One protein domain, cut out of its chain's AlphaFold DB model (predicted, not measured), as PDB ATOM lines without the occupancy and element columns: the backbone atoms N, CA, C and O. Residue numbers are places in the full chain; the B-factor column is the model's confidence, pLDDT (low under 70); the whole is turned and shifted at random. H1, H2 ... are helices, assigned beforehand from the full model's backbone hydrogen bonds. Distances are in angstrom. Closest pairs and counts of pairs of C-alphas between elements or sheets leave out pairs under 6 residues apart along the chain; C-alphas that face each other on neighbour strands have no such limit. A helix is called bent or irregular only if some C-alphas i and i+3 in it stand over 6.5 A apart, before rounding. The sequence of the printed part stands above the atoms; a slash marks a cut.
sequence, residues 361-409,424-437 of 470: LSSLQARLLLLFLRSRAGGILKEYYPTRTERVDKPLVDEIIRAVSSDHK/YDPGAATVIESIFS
ATOM      1  N   LEU A 361     -57.324   5.037  42.175       65.19
ATOM      2  CA  LEU A 361     -57.672   5.911  41.053       65.19
ATOM      3  C   LEU A 361     -56.622   6.998  40.772       65.19
ATOM      4  O   LEU A 361     -56.381   7.285  39.602       65.19
ATOM      5  N   SER A 362     -55.971   7.584  41.787       64.38
ATOM      6  CA  SER A 362     -54.947   8.617  41.561       64.38
ATOM      7  C   SER A 362     -53.647   8.025  41.014       64.38
ATOM      8  O   SER A 362     -53.003   8.666  40.188       64.38
ATOM      9  N   SER A 363     -53.301   6.778  41.370       66.31
ATOM     10  CA  SER A 363     -52.206   6.043  40.705       66.31
ATOM     11  C   SER A 363     -52.517   5.803  39.226       66.31
ATOM     12  O   SER A 363     -51.689   6.077  38.357       66.31
ATOM     13  N   LEU A 364     -53.741   5.369  38.903       69.56
ATOM     14  CA  LEU A 364     -54.152   5.161  37.514       69.56
ATOM     15  C   LEU A 364     -54.177   6.475  36.709       69.56
ATOM     16  O   LEU A 364     -53.685   6.514  35.582       69.56
ATOM     17  N   GLN A 365     -54.690   7.564  37.291       70.50
ATOM     18  CA  GLN A 365     -54.685   8.896  36.673       70.50
ATOM     19  C   GLN A 365     -53.263   9.425  36.449       70.50
ATOM     20  O   GLN A 365     -52.976   9.929  35.363       70.50
ATOM     21  N   ALA A 366     -52.356   9.255  37.417       69.62
ATOM     22  CA  ALA A 366     -50.946   9.610  37.271       69.62
ATOM     23  C   ALA A 366     -50.284   8.853  36.111       69.62
ATOM     24  O   ALA A 366     -49.641   9.478  35.270       69.62
ATOM     25  N   ARG A 367     -50.498   7.534  36.001       69.75
ATOM     26  CA  ARG A 367     -49.976   6.705  34.895       69.75
ATOM     27  C   ARG A 367     -50.521   7.136  33.531       69.75
ATOM     28  O   ARG A 367     -49.758   7.251  32.574       69.75
ATOM     29  N   LEU A 368     -51.821   7.423  33.428       74.50
ATOM     30  CA  LEU A 368     -52.430   7.903  32.181       74.50
ATOM     31  C   LEU A 368     -51.909   9.294  31.783       74.50
ATOM     32  O   LEU A 368     -51.587   9.512  30.613       74.50
ATOM     33  N   LEU A 369     -51.762  10.210  32.747       74.38
ATOM     34  CA  LEU A 369     -51.154  11.525  32.526       74.38
ATOM     35  C   LEU A 369     -49.698  11.394  32.059       74.38
ATOM     36  O   LEU A 369     -49.291  12.069  31.116       74.38
ATOM     37  N   LEU A 370     -48.929  10.500  32.678       71.62
ATOM     38  CA  LEU A 370     -47.544  10.199  32.323       71.62
ATOM     39  C   LEU A 370     -47.405   9.679  30.891       71.62
ATOM     40  O   LEU A 370     -46.591  10.196  30.126       71.62
ATOM     41  N   LEU A 371     -48.237   8.715  30.493       70.31
ATOM     42  CA  LEU A 371     -48.278   8.197  29.122       70.31
ATOM     43  C   LEU A 371     -48.657   9.290  28.109       70.31
ATOM     44  O   LEU A 371     -48.020   9.409  27.058       70.31
ATOM     45  N   PHE A 372     -49.643  10.131  28.438       75.38
ATOM     46  CA  PHE A 372     -50.051  11.264  27.604       75.38
ATOM     47  C   PHE A 372     -48.924  12.296  27.438       75.38
ATOM     48  O   PHE A 372     -48.597  12.679  26.313       75.38
ATOM     49  N   LEU A 373     -48.291  12.712  28.539       72.56
ATOM     50  CA  LEU A 373     -47.184  13.666  28.524       72.56
ATOM     51  C   LEU A 373     -45.966  13.094  27.789       72.56
ATOM     52  O   LEU A 373     -45.410  13.784  26.940       72.56
ATOM     53  N   ARG A 374     -45.598  11.825  28.005       71.62
ATOM     54  CA  ARG A 374     -44.511  11.158  27.263       71.62
ATOM     55  C   ARG A 374     -44.754  11.168  25.750       71.62
ATOM     56  O   ARG A 374     -43.809  11.332  24.984       71.62
ATOM     57  N   SER A 375     -46.008  11.017  25.323       71.06
ATOM     58  CA  SER A 375     -46.398  11.033  23.908       71.06
ATOM     59  C   SER A 375     -46.444  12.444  23.301       71.06
ATOM     60  O   SER A 375     -46.116  12.612  22.126       71.06
ATOM     61  N   ARG A 376     -46.848  13.468  24.072       74.25
ATOM     62  CA  ARG A 376     -47.164  14.810  23.538       74.25
ATOM     63  C   ARG A 376     -46.306  15.975  24.041       74.25
ATOM     64  O   ARG A 376     -46.456  17.065  23.492       74.25
ATOM     65  N   ALA A 377     -45.402  15.792  25.007       71.00
ATOM     66  CA  ALA A 377     -44.642  16.883  25.637       71.00
ATOM     67  C   ALA A 377     -43.982  17.832  24.623       71.00
ATOM     68  O   ALA A 377     -44.179  19.040  24.704       71.00
ATOM     69  N   GLY A 378     -43.269  17.303  23.622       69.94
ATOM     70  CA  GLY A 378     -42.604  18.123  22.600       69.94
ATOM     71  C   GLY A 378     -43.550  18.905  21.674       69.94
ATOM     72  O   GLY A 378     -43.140  19.918  21.111       69.94
ATOM     73  N   GLY A 379     -44.803  18.462  21.513       72.88
ATOM     74  CA  GLY A 379     -45.841  19.203  20.788       72.88
ATOM     75  C   GLY A 379     -46.459  20.295  21.661       72.88
ATOM     76  O   GLY A 379     -46.455  21.460  21.281       72.88
ATOM     77  N   ILE A 380     -46.869  19.921  22.877       75.81
ATOM     78  CA  ILE A 380     -47.434  20.826  23.886       75.81
ATOM     79  C   ILE A 380     -46.466  21.986  24.176       75.81
ATOM     80  O   ILE A 380     -46.864  23.145  24.165       75.81
ATOM     81  N   LEU A 381     -45.172  21.705  24.358       73.94
ATOM     82  CA  LEU A 381     -44.154  22.740  24.570       73.94
ATOM     83  C   LEU A 381     -44.100  23.756  23.421       73.94
ATOM     84  O   LEU A 381     -43.949  24.943  23.680       73.94
ATOM     85  N   LYS A 382     -44.266  23.335  22.162       76.31
ATOM     86  CA  LYS A 382     -44.270  24.263  21.019       76.31
ATOM     87  C   LYS A 382     -45.501  25.166  21.006       76.31
ATOM     88  O   LYS A 382     -45.369  26.332  20.651       76.31
ATOM     89  N   GLU A 383     -46.657  24.671  21.443       75.19
ATOM     90  CA  GLU A 383     -47.876  25.481  21.600       75.19
ATOM     91  C   GLU A 383     -47.712  26.557  22.692       75.19
ATOM     92  O   GLU A 383     -48.151  27.692  22.510       75.19
ATOM     93  N   TYR A 384     -47.013  26.243  23.791       70.38
ATOM     94  CA  TYR A 384     -46.733  27.192  24.880       70.38
ATOM     95  C   TYR A 384     -45.556  28.157  24.619       70.38
ATOM     96  O   TYR A 384     -45.345  29.072  25.415       70.38
ATOM     97  N   TYR A 385     -44.829  28.020  23.503       70.25
ATOM     98  CA  TYR A 385     -43.756  28.936  23.076       70.25
ATOM     99  C   TYR A 385     -44.131  29.691  21.774       70.25
ATOM    100  O   TYR A 385     -43.391  29.630  20.787       70.25
ATOM    101  N   PRO A 386     -45.256  30.440  21.737       68.06
ATOM    102  CA  PRO A 386     -45.840  30.960  20.493       68.06
ATOM    103  C   PRO A 386     -44.961  31.977  19.751       68.06
ATOM    104  O   PRO A 386     -45.094  32.131  18.542       68.06
ATOM    105  N   THR A 387     -44.068  32.683  20.451       72.94
ATOM    106  CA  THR A 387     -43.213  33.733  19.870       72.94
ATOM    107  C   THR A 387     -41.829  33.250  19.439       72.94
ATOM    108  O   THR A 387     -41.179  33.930  18.649       72.94
ATOM    109  N   ARG A 388     -41.349  32.115  19.968       75.88
ATOM    110  CA  ARG A 388     -40.007  31.558  19.711       75.88
ATOM    111  C   ARG A 388     -40.025  30.031  19.848       75.88
ATOM    112  O   ARG A 388     -39.415  29.474  20.756       75.88
ATOM    113  N   THR A 389     -40.723  29.344  18.948       75.19
ATOM    114  CA  THR A 389     -40.852  27.870  18.961       75.19
ATOM    115  C   THR A 389     -39.509  27.142  18.831       75.19
ATOM    116  O   THR A 389     -39.350  26.040  19.347       75.19
ATOM    117  N   GLU A 390     -38.513  27.780  18.216       77.75
ATOM    118  CA  GLU A 390     -37.119  27.322  18.129       77.75
ATOM    119  C   GLU A 390     -36.368  27.308  19.476       77.75
ATOM    120  O   GLU A 390     -35.318  26.679  19.586       77.75
ATOM    121  N   ARG A 391     -36.932  27.913  20.534       76.31
ATOM    122  CA  ARG A 391     -36.478  27.720  21.924       76.31
ATOM    123  C   ARG A 391     -36.939  26.390  22.523       76.31
ATOM    124  O   ARG A 391     -36.483  26.048  23.607       76.31
ATOM    125  N   VAL A 392     -37.804  25.626  21.851       77.62
ATOM    126  CA  VAL A 392     -38.123  24.237  22.225       77.62
ATOM    127  C   VAL A 392     -37.083  23.312  21.590       77.62
ATOM    128  O   VAL A 392     -37.325  22.622  20.597       77.62
ATOM    129  N   ASP A 393     -35.881  23.366  22.155       79.62
ATOM    130  CA  ASP A 393     -34.713  22.585  21.771       79.62
ATOM    131  C   ASP A 393     -34.811  21.128  22.255       79.62
ATOM    132  O   ASP A 393     -35.491  20.816  23.236       79.62
ATOM    133  N   LYS A 394     -34.106  20.217  21.568       77.81
ATOM    134  CA  LYS A 394     -34.096  18.790  21.935       77.81
ATOM    135  C   LYS A 394     -33.670  18.561  23.396       77.81
ATOM    136  O   LYS A 394     -34.424  17.879  24.077       77.81
ATOM    137  N   PRO A 395     -32.595  19.183  23.932       76.56
ATOM    138  CA  PRO A 395     -32.214  19.016  25.337       76.56
ATOM    139  C   PRO A 395     -33.319  19.343  26.352       76.56
ATOM    140  O   PRO A 395     -33.458  18.618  27.334       76.56
ATOM    141  N   LEU A 396     -34.135  20.384  26.126       76.88
ATOM    142  CA  LEU A 396     -35.275  20.698  27.001       76.88
ATOM    143  C   LEU A 396     -36.375  19.636  26.909       76.88
ATOM    144  O   LEU A 396     -36.896  19.192  27.935       76.88
ATOM    145  N   VAL A 397     -36.734  19.232  25.687       76.69
ATOM    146  CA  VAL A 397     -37.749  18.193  25.460       76.69
ATOM    147  C   VAL A 397     -37.292  16.868  26.071       76.69
ATOM    148  O   VAL A 397     -38.078  16.218  26.754       76.69
ATOM    149  N   ASP A 398     -36.019  16.514  25.906       76.38
ATOM    150  CA  ASP A 398     -35.406  15.320  26.476       76.38
ATOM    151  C   ASP A 398     -35.327  15.403  28.011       76.38
ATOM    152  O   ASP A 398     -35.605  14.408  28.674       76.38
ATOM    153  N   GLU A 399     -35.033  16.563  28.621       74.81
ATOM    154  CA  GLU A 399     -35.056  16.719  30.088       74.81
ATOM    155  C   GLU A 399     -36.470  16.538  30.668       74.81
ATOM    156  O   GLU A 399     -36.626  15.893  31.710       74.81
ATOM    157  N   ILE A 400     -37.496  17.046  29.977       75.88
ATOM    158  CA  ILE A 400     -38.904  16.892  30.367       75.88
ATOM    159  C   ILE A 400     -39.371  15.446  30.155       75.88
ATOM    160  O   ILE A 400     -39.941  14.849  31.067       75.88
ATOM    161  N   ILE A 401     -39.068  14.832  29.006       73.12
ATOM    162  CA  ILE A 401     -39.376  13.417  28.746       73.12
ATOM    163  C   ILE A 401     -38.642  12.512  29.740       73.12
ATOM    164  O   ILE A 401     -39.244  11.558  30.223       73.12
ATOM    165  N   ARG A 402     -37.391  12.811  30.112       74.31
ATOM    166  CA  ARG A 402     -36.627  12.083  31.141       74.31
ATOM    167  C   ARG A 402     -37.324  12.135  32.504       74.31
ATOM    168  O   ARG A 402     -37.436  11.101  33.151       74.31
ATOM    169  N   ALA A 403     -37.832  13.301  32.911       66.56
ATOM    170  CA  ALA A 403     -38.573  13.468  34.165       66.56
ATOM    171  C   ALA A 403     -39.971  12.806  34.156       66.56
ATOM    172  O   ALA A 403     -40.499  12.476  35.214       66.56
ATOM    173  N   VAL A 404     -40.559  12.608  32.971       60.53
ATOM    174  CA  VAL A 404     -41.885  11.996  32.745       60.53
ATOM    175  C   VAL A 404     -41.787  10.496  32.389       60.53
ATOM    176  O   VAL A 404     -42.774   9.770  32.417       60.53
ATOM    177  N   SER A 405     -40.609   9.962  32.064       55.25
ATOM    178  CA  SER A 405     -40.464   8.565  31.626       55.25
ATOM    179  C   SER A 405     -40.258   7.603  32.796       55.25
ATOM    180  O   SER A 405     -39.142   7.155  33.067       55.25
ATOM    181  N   SER A 406     -41.366   7.227  33.437       47.53
ATOM    182  CA  SER A 406     -41.441   6.111  34.385       47.53
ATOM    183  C   SER A 406     -42.419   5.038  33.907       47.53
ATOM    184  O   SER A 406     -43.580   5.366  33.678       47.53
ATOM    185  N   ASP A 407     -41.977   3.780  33.830       48.16
ATOM    186  CA  ASP A 407     -42.691   2.647  34.448       48.16
ATOM    187  C   ASP A 407     -41.924   1.327  34.265       48.16
ATOM    188  O   ASP A 407     -41.565   0.996  33.135       48.16
ATOM    189  N   HIS A 408     -41.791   0.531  35.333       43.69
ATOM    190  CA  HIS A 408     -42.471  -0.772  35.361       43.69
ATOM    191  C   HIS A 408     -42.484  -1.431  36.750       43.69
ATOM    192  O   HIS A 408     -41.475  -1.938  37.239       43.69
ATOM    193  N   LYS A 409     -43.681  -1.534  37.332       40.69
ATOM    194  CA  LYS A 409     -44.043  -2.565  38.314       40.69
ATOM    195  C   LYS A 409     -45.404  -3.124  37.904       40.69
ATOM    196  O   LYS A 409     -46.380  -2.382  37.859       40.69
ATOM    197  N   TYR A 424     -35.881   6.426  33.487       62.72
ATOM    198  CA  TYR A 424     -35.027   7.609  33.335       62.72
ATOM    199  C   TYR A 424     -34.931   8.482  34.598       62.72
ATOM    200  O   TYR A 424     -33.985   9.265  34.722       62.72
ATOM    201  N   ASP A 425     -35.874   8.335  35.533       72.06
ATOM    202  CA  ASP A 425     -35.760   8.845  36.903       72.06
ATOM    203  C   ASP A 425     -36.543   7.958  37.897       72.06
ATOM    204  O   ASP A 425     -37.772   7.856  37.799       72.06
ATOM    205  N   PRO A 426     -35.881   7.318  38.880       78.44
ATOM    206  CA  PRO A 426     -36.567   6.566  39.925       78.44
ATOM    207  C   PRO A 426     -37.352   7.522  40.834       78.44
ATOM    208  O   PRO A 426     -36.866   8.597  41.185       78.44
ATOM    209  N   GLY A 427     -38.576   7.137  41.207       76.75
ATOM    210  CA  GLY A 427     -39.467   7.925  42.072       76.75
ATOM    211  C   GLY A 427     -40.348   8.971  41.367       76.75
ATOM    212  O   GLY A 427     -41.208   9.560  42.018       76.75
ATOM    213  N   ALA A 428     -40.208   9.181  40.050       77.75
ATOM    214  CA  ALA A 428     -41.015  10.163  39.310       77.75
ATOM    215  C   ALA A 428     -42.537   9.925  39.426       77.75
ATOM    216  O   ALA A 428     -43.290  10.868  39.673       77.75
ATOM    217  N   ALA A 429     -42.988   8.667  39.343       74.00
ATOM    218  CA  ALA A 429     -44.396   8.307  39.528       74.00
ATOM    219  C   ALA A 429     -44.935   8.740  40.906       74.00
ATOM    220  O   ALA A 429     -45.981   9.376  40.980       74.00
ATOM    221  N   THR A 430     -44.183   8.501  41.986       76.19
ATOM    222  CA  THR A 430     -44.561   8.867  43.364       76.19
ATOM    223  C   THR A 430     -44.741  10.376  43.552       76.19
ATOM    224  O   THR A 430     -45.628  10.816  44.290       76.19
ATOM    225  N   VAL A 431     -43.914  11.189  42.884       79.75
ATOM    226  CA  VAL A 431     -44.061  12.655  42.878       79.75
ATOM    227  C   VAL A 431     -45.370  13.048  42.196       79.75
ATOM    228  O   VAL A 431     -46.102  13.893  42.703       79.75
ATOM    229  N   ILE A 432     -45.693  12.405  41.071       76.25
ATOM    230  CA  ILE A 432     -46.859  12.745  40.248       76.25
ATOM    231  C   ILE A 432     -48.169  12.290  40.892       76.25
ATOM    232  O   ILE A 432     -49.140  13.041  40.909       76.25
ATOM    233  N   GLU A 433     -48.187  11.115  41.514       73.50
ATOM    234  CA  GLU A 433     -49.305  10.659  42.346       73.50
ATOM    235  C   GLU A 433     -49.600  11.630  43.493       73.50
ATOM    236  O   GLU A 433     -50.763  11.870  43.812       73.50
ATOM    237  N   SER A 434     -48.560  12.246  44.069       71.88
ATOM    238  CA  SER A 434     -48.719  13.233  45.144       71.88
ATOM    239  C   SER A 434     -49.416  14.518  44.679       71.88
ATOM    240  O   SER A 434     -50.007  15.197  45.513       71.88
ATOM    241  N   ILE A 435     -49.423  14.835  43.373       71.31
ATOM    242  CA  ILE A 435     -50.119  16.025  42.847       71.31
ATOM    243  C   ILE A 435     -51.619  15.939  43.090       71.31
ATOM    244  O   ILE A 435     -52.236  16.908  43.520       71.31
ATOM    245  N   PHE A 436     -52.199  14.769  42.824       67.62
ATOM    246  CA  PHE A 436     -53.635  14.529  42.956       67.62
ATOM    247  C   PHE A 436     -54.103  14.547  44.420       67.62
ATOM    248  O   PHE A 436     -55.304  14.614  44.673       67.62
ATOM    249  N   SER A 437     -53.161  14.521  45.370       64.38
ATOM    250  CA  SER A 437     -53.391  14.716  46.803       64.38
ATOM    251  C   SER A 437     -53.037  16.126  47.304       64.38
ATOM    252  O   SER A 437     -53.328  16.417  48.465       64.38
TER     253      SER A 437
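Overview. This is residues 361 to 409 and 424 to 437 of the 470 residues of a protein of Oryza barthii (UniProt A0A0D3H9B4). The domain is an elongated helical hairpin: the long, kinked helix H1 and the shorter H2 run side by side in opposite ways. The short helix H3 lies crosswise at the hairpin's open end, packed on residues 362 to 367 of H1, while the link of residues 385 to 393 makes the turn at the other end. The printed part has 63 residues, with three named helices in the order H1, H2, H3 and no named strand, and its class is all helix. It is only just loose, close to compact, with a radius of gyration of the C-alphas of 12.9 A, and the C-alphas span 37 by 20 by 17 A.

Arrangement. H1, residues 361 to 384, is the longest helix. It has a kink of 72 degrees near residue 376, and it is irregular: C-alphas 375 and 378 are 8.1 A apart, and its line is a rough one. H2, residues 394 to 404, touches H1, which meets it with residues 370 to 381 alone. Their closest C-alphas, those of Gly 378 and Val 397, are 5.6 A apart. The two helices run opposite ways at a shallow tilt of 9 degrees and form a helical hairpin. H3, residues 428 to 435, touches H1, which meets it with residues 362 to 367 alone. Their closest C-alphas, those of Ala 366 and Glu 433, are 5.4 A apart, and their lines are about perpendicular at 80 degrees. H2 and H3 are close but not clearly touching, with the closest C-alphas, those of Ala 403 and Ala 428, 6.6 A apart. Their lines are only just about perpendicular, at 71 degrees. Every O i to N i+4 pair is within hydrogen-bond range in H2, against 17 of 20 in H1 and 3 of 4 in H3.

Along the chain. H1 begins at C-alpha 361, at (-57.672, 5.911, 41.053), and measures 28.9 A from first to last C-alpha. H2 begins at C-alpha 394, at (-34.096, 18.790, 21.935), and measures 15.0 A. H3 measures 11.4 A and ends at C-alpha 435, at (-50.119, 16.025, 42.847).

Size, cuts and confidence. The two C-alphas farthest apart, those of Thr 387 and Lys 409, are 40.7 A from each other. The link from H1 to H2 is short, with 9 residues. The link from H2 to H3 runs across the cut: residues 410 to 423 are not printed, and C-alphas 409 and 424 are 14.5 A apart. The mean pLDDT of the printed part is 70.8. In the printed part, a pLDDT under 70 is found for 18 residues, among them residues 361 to 364 and residues 403 to 409.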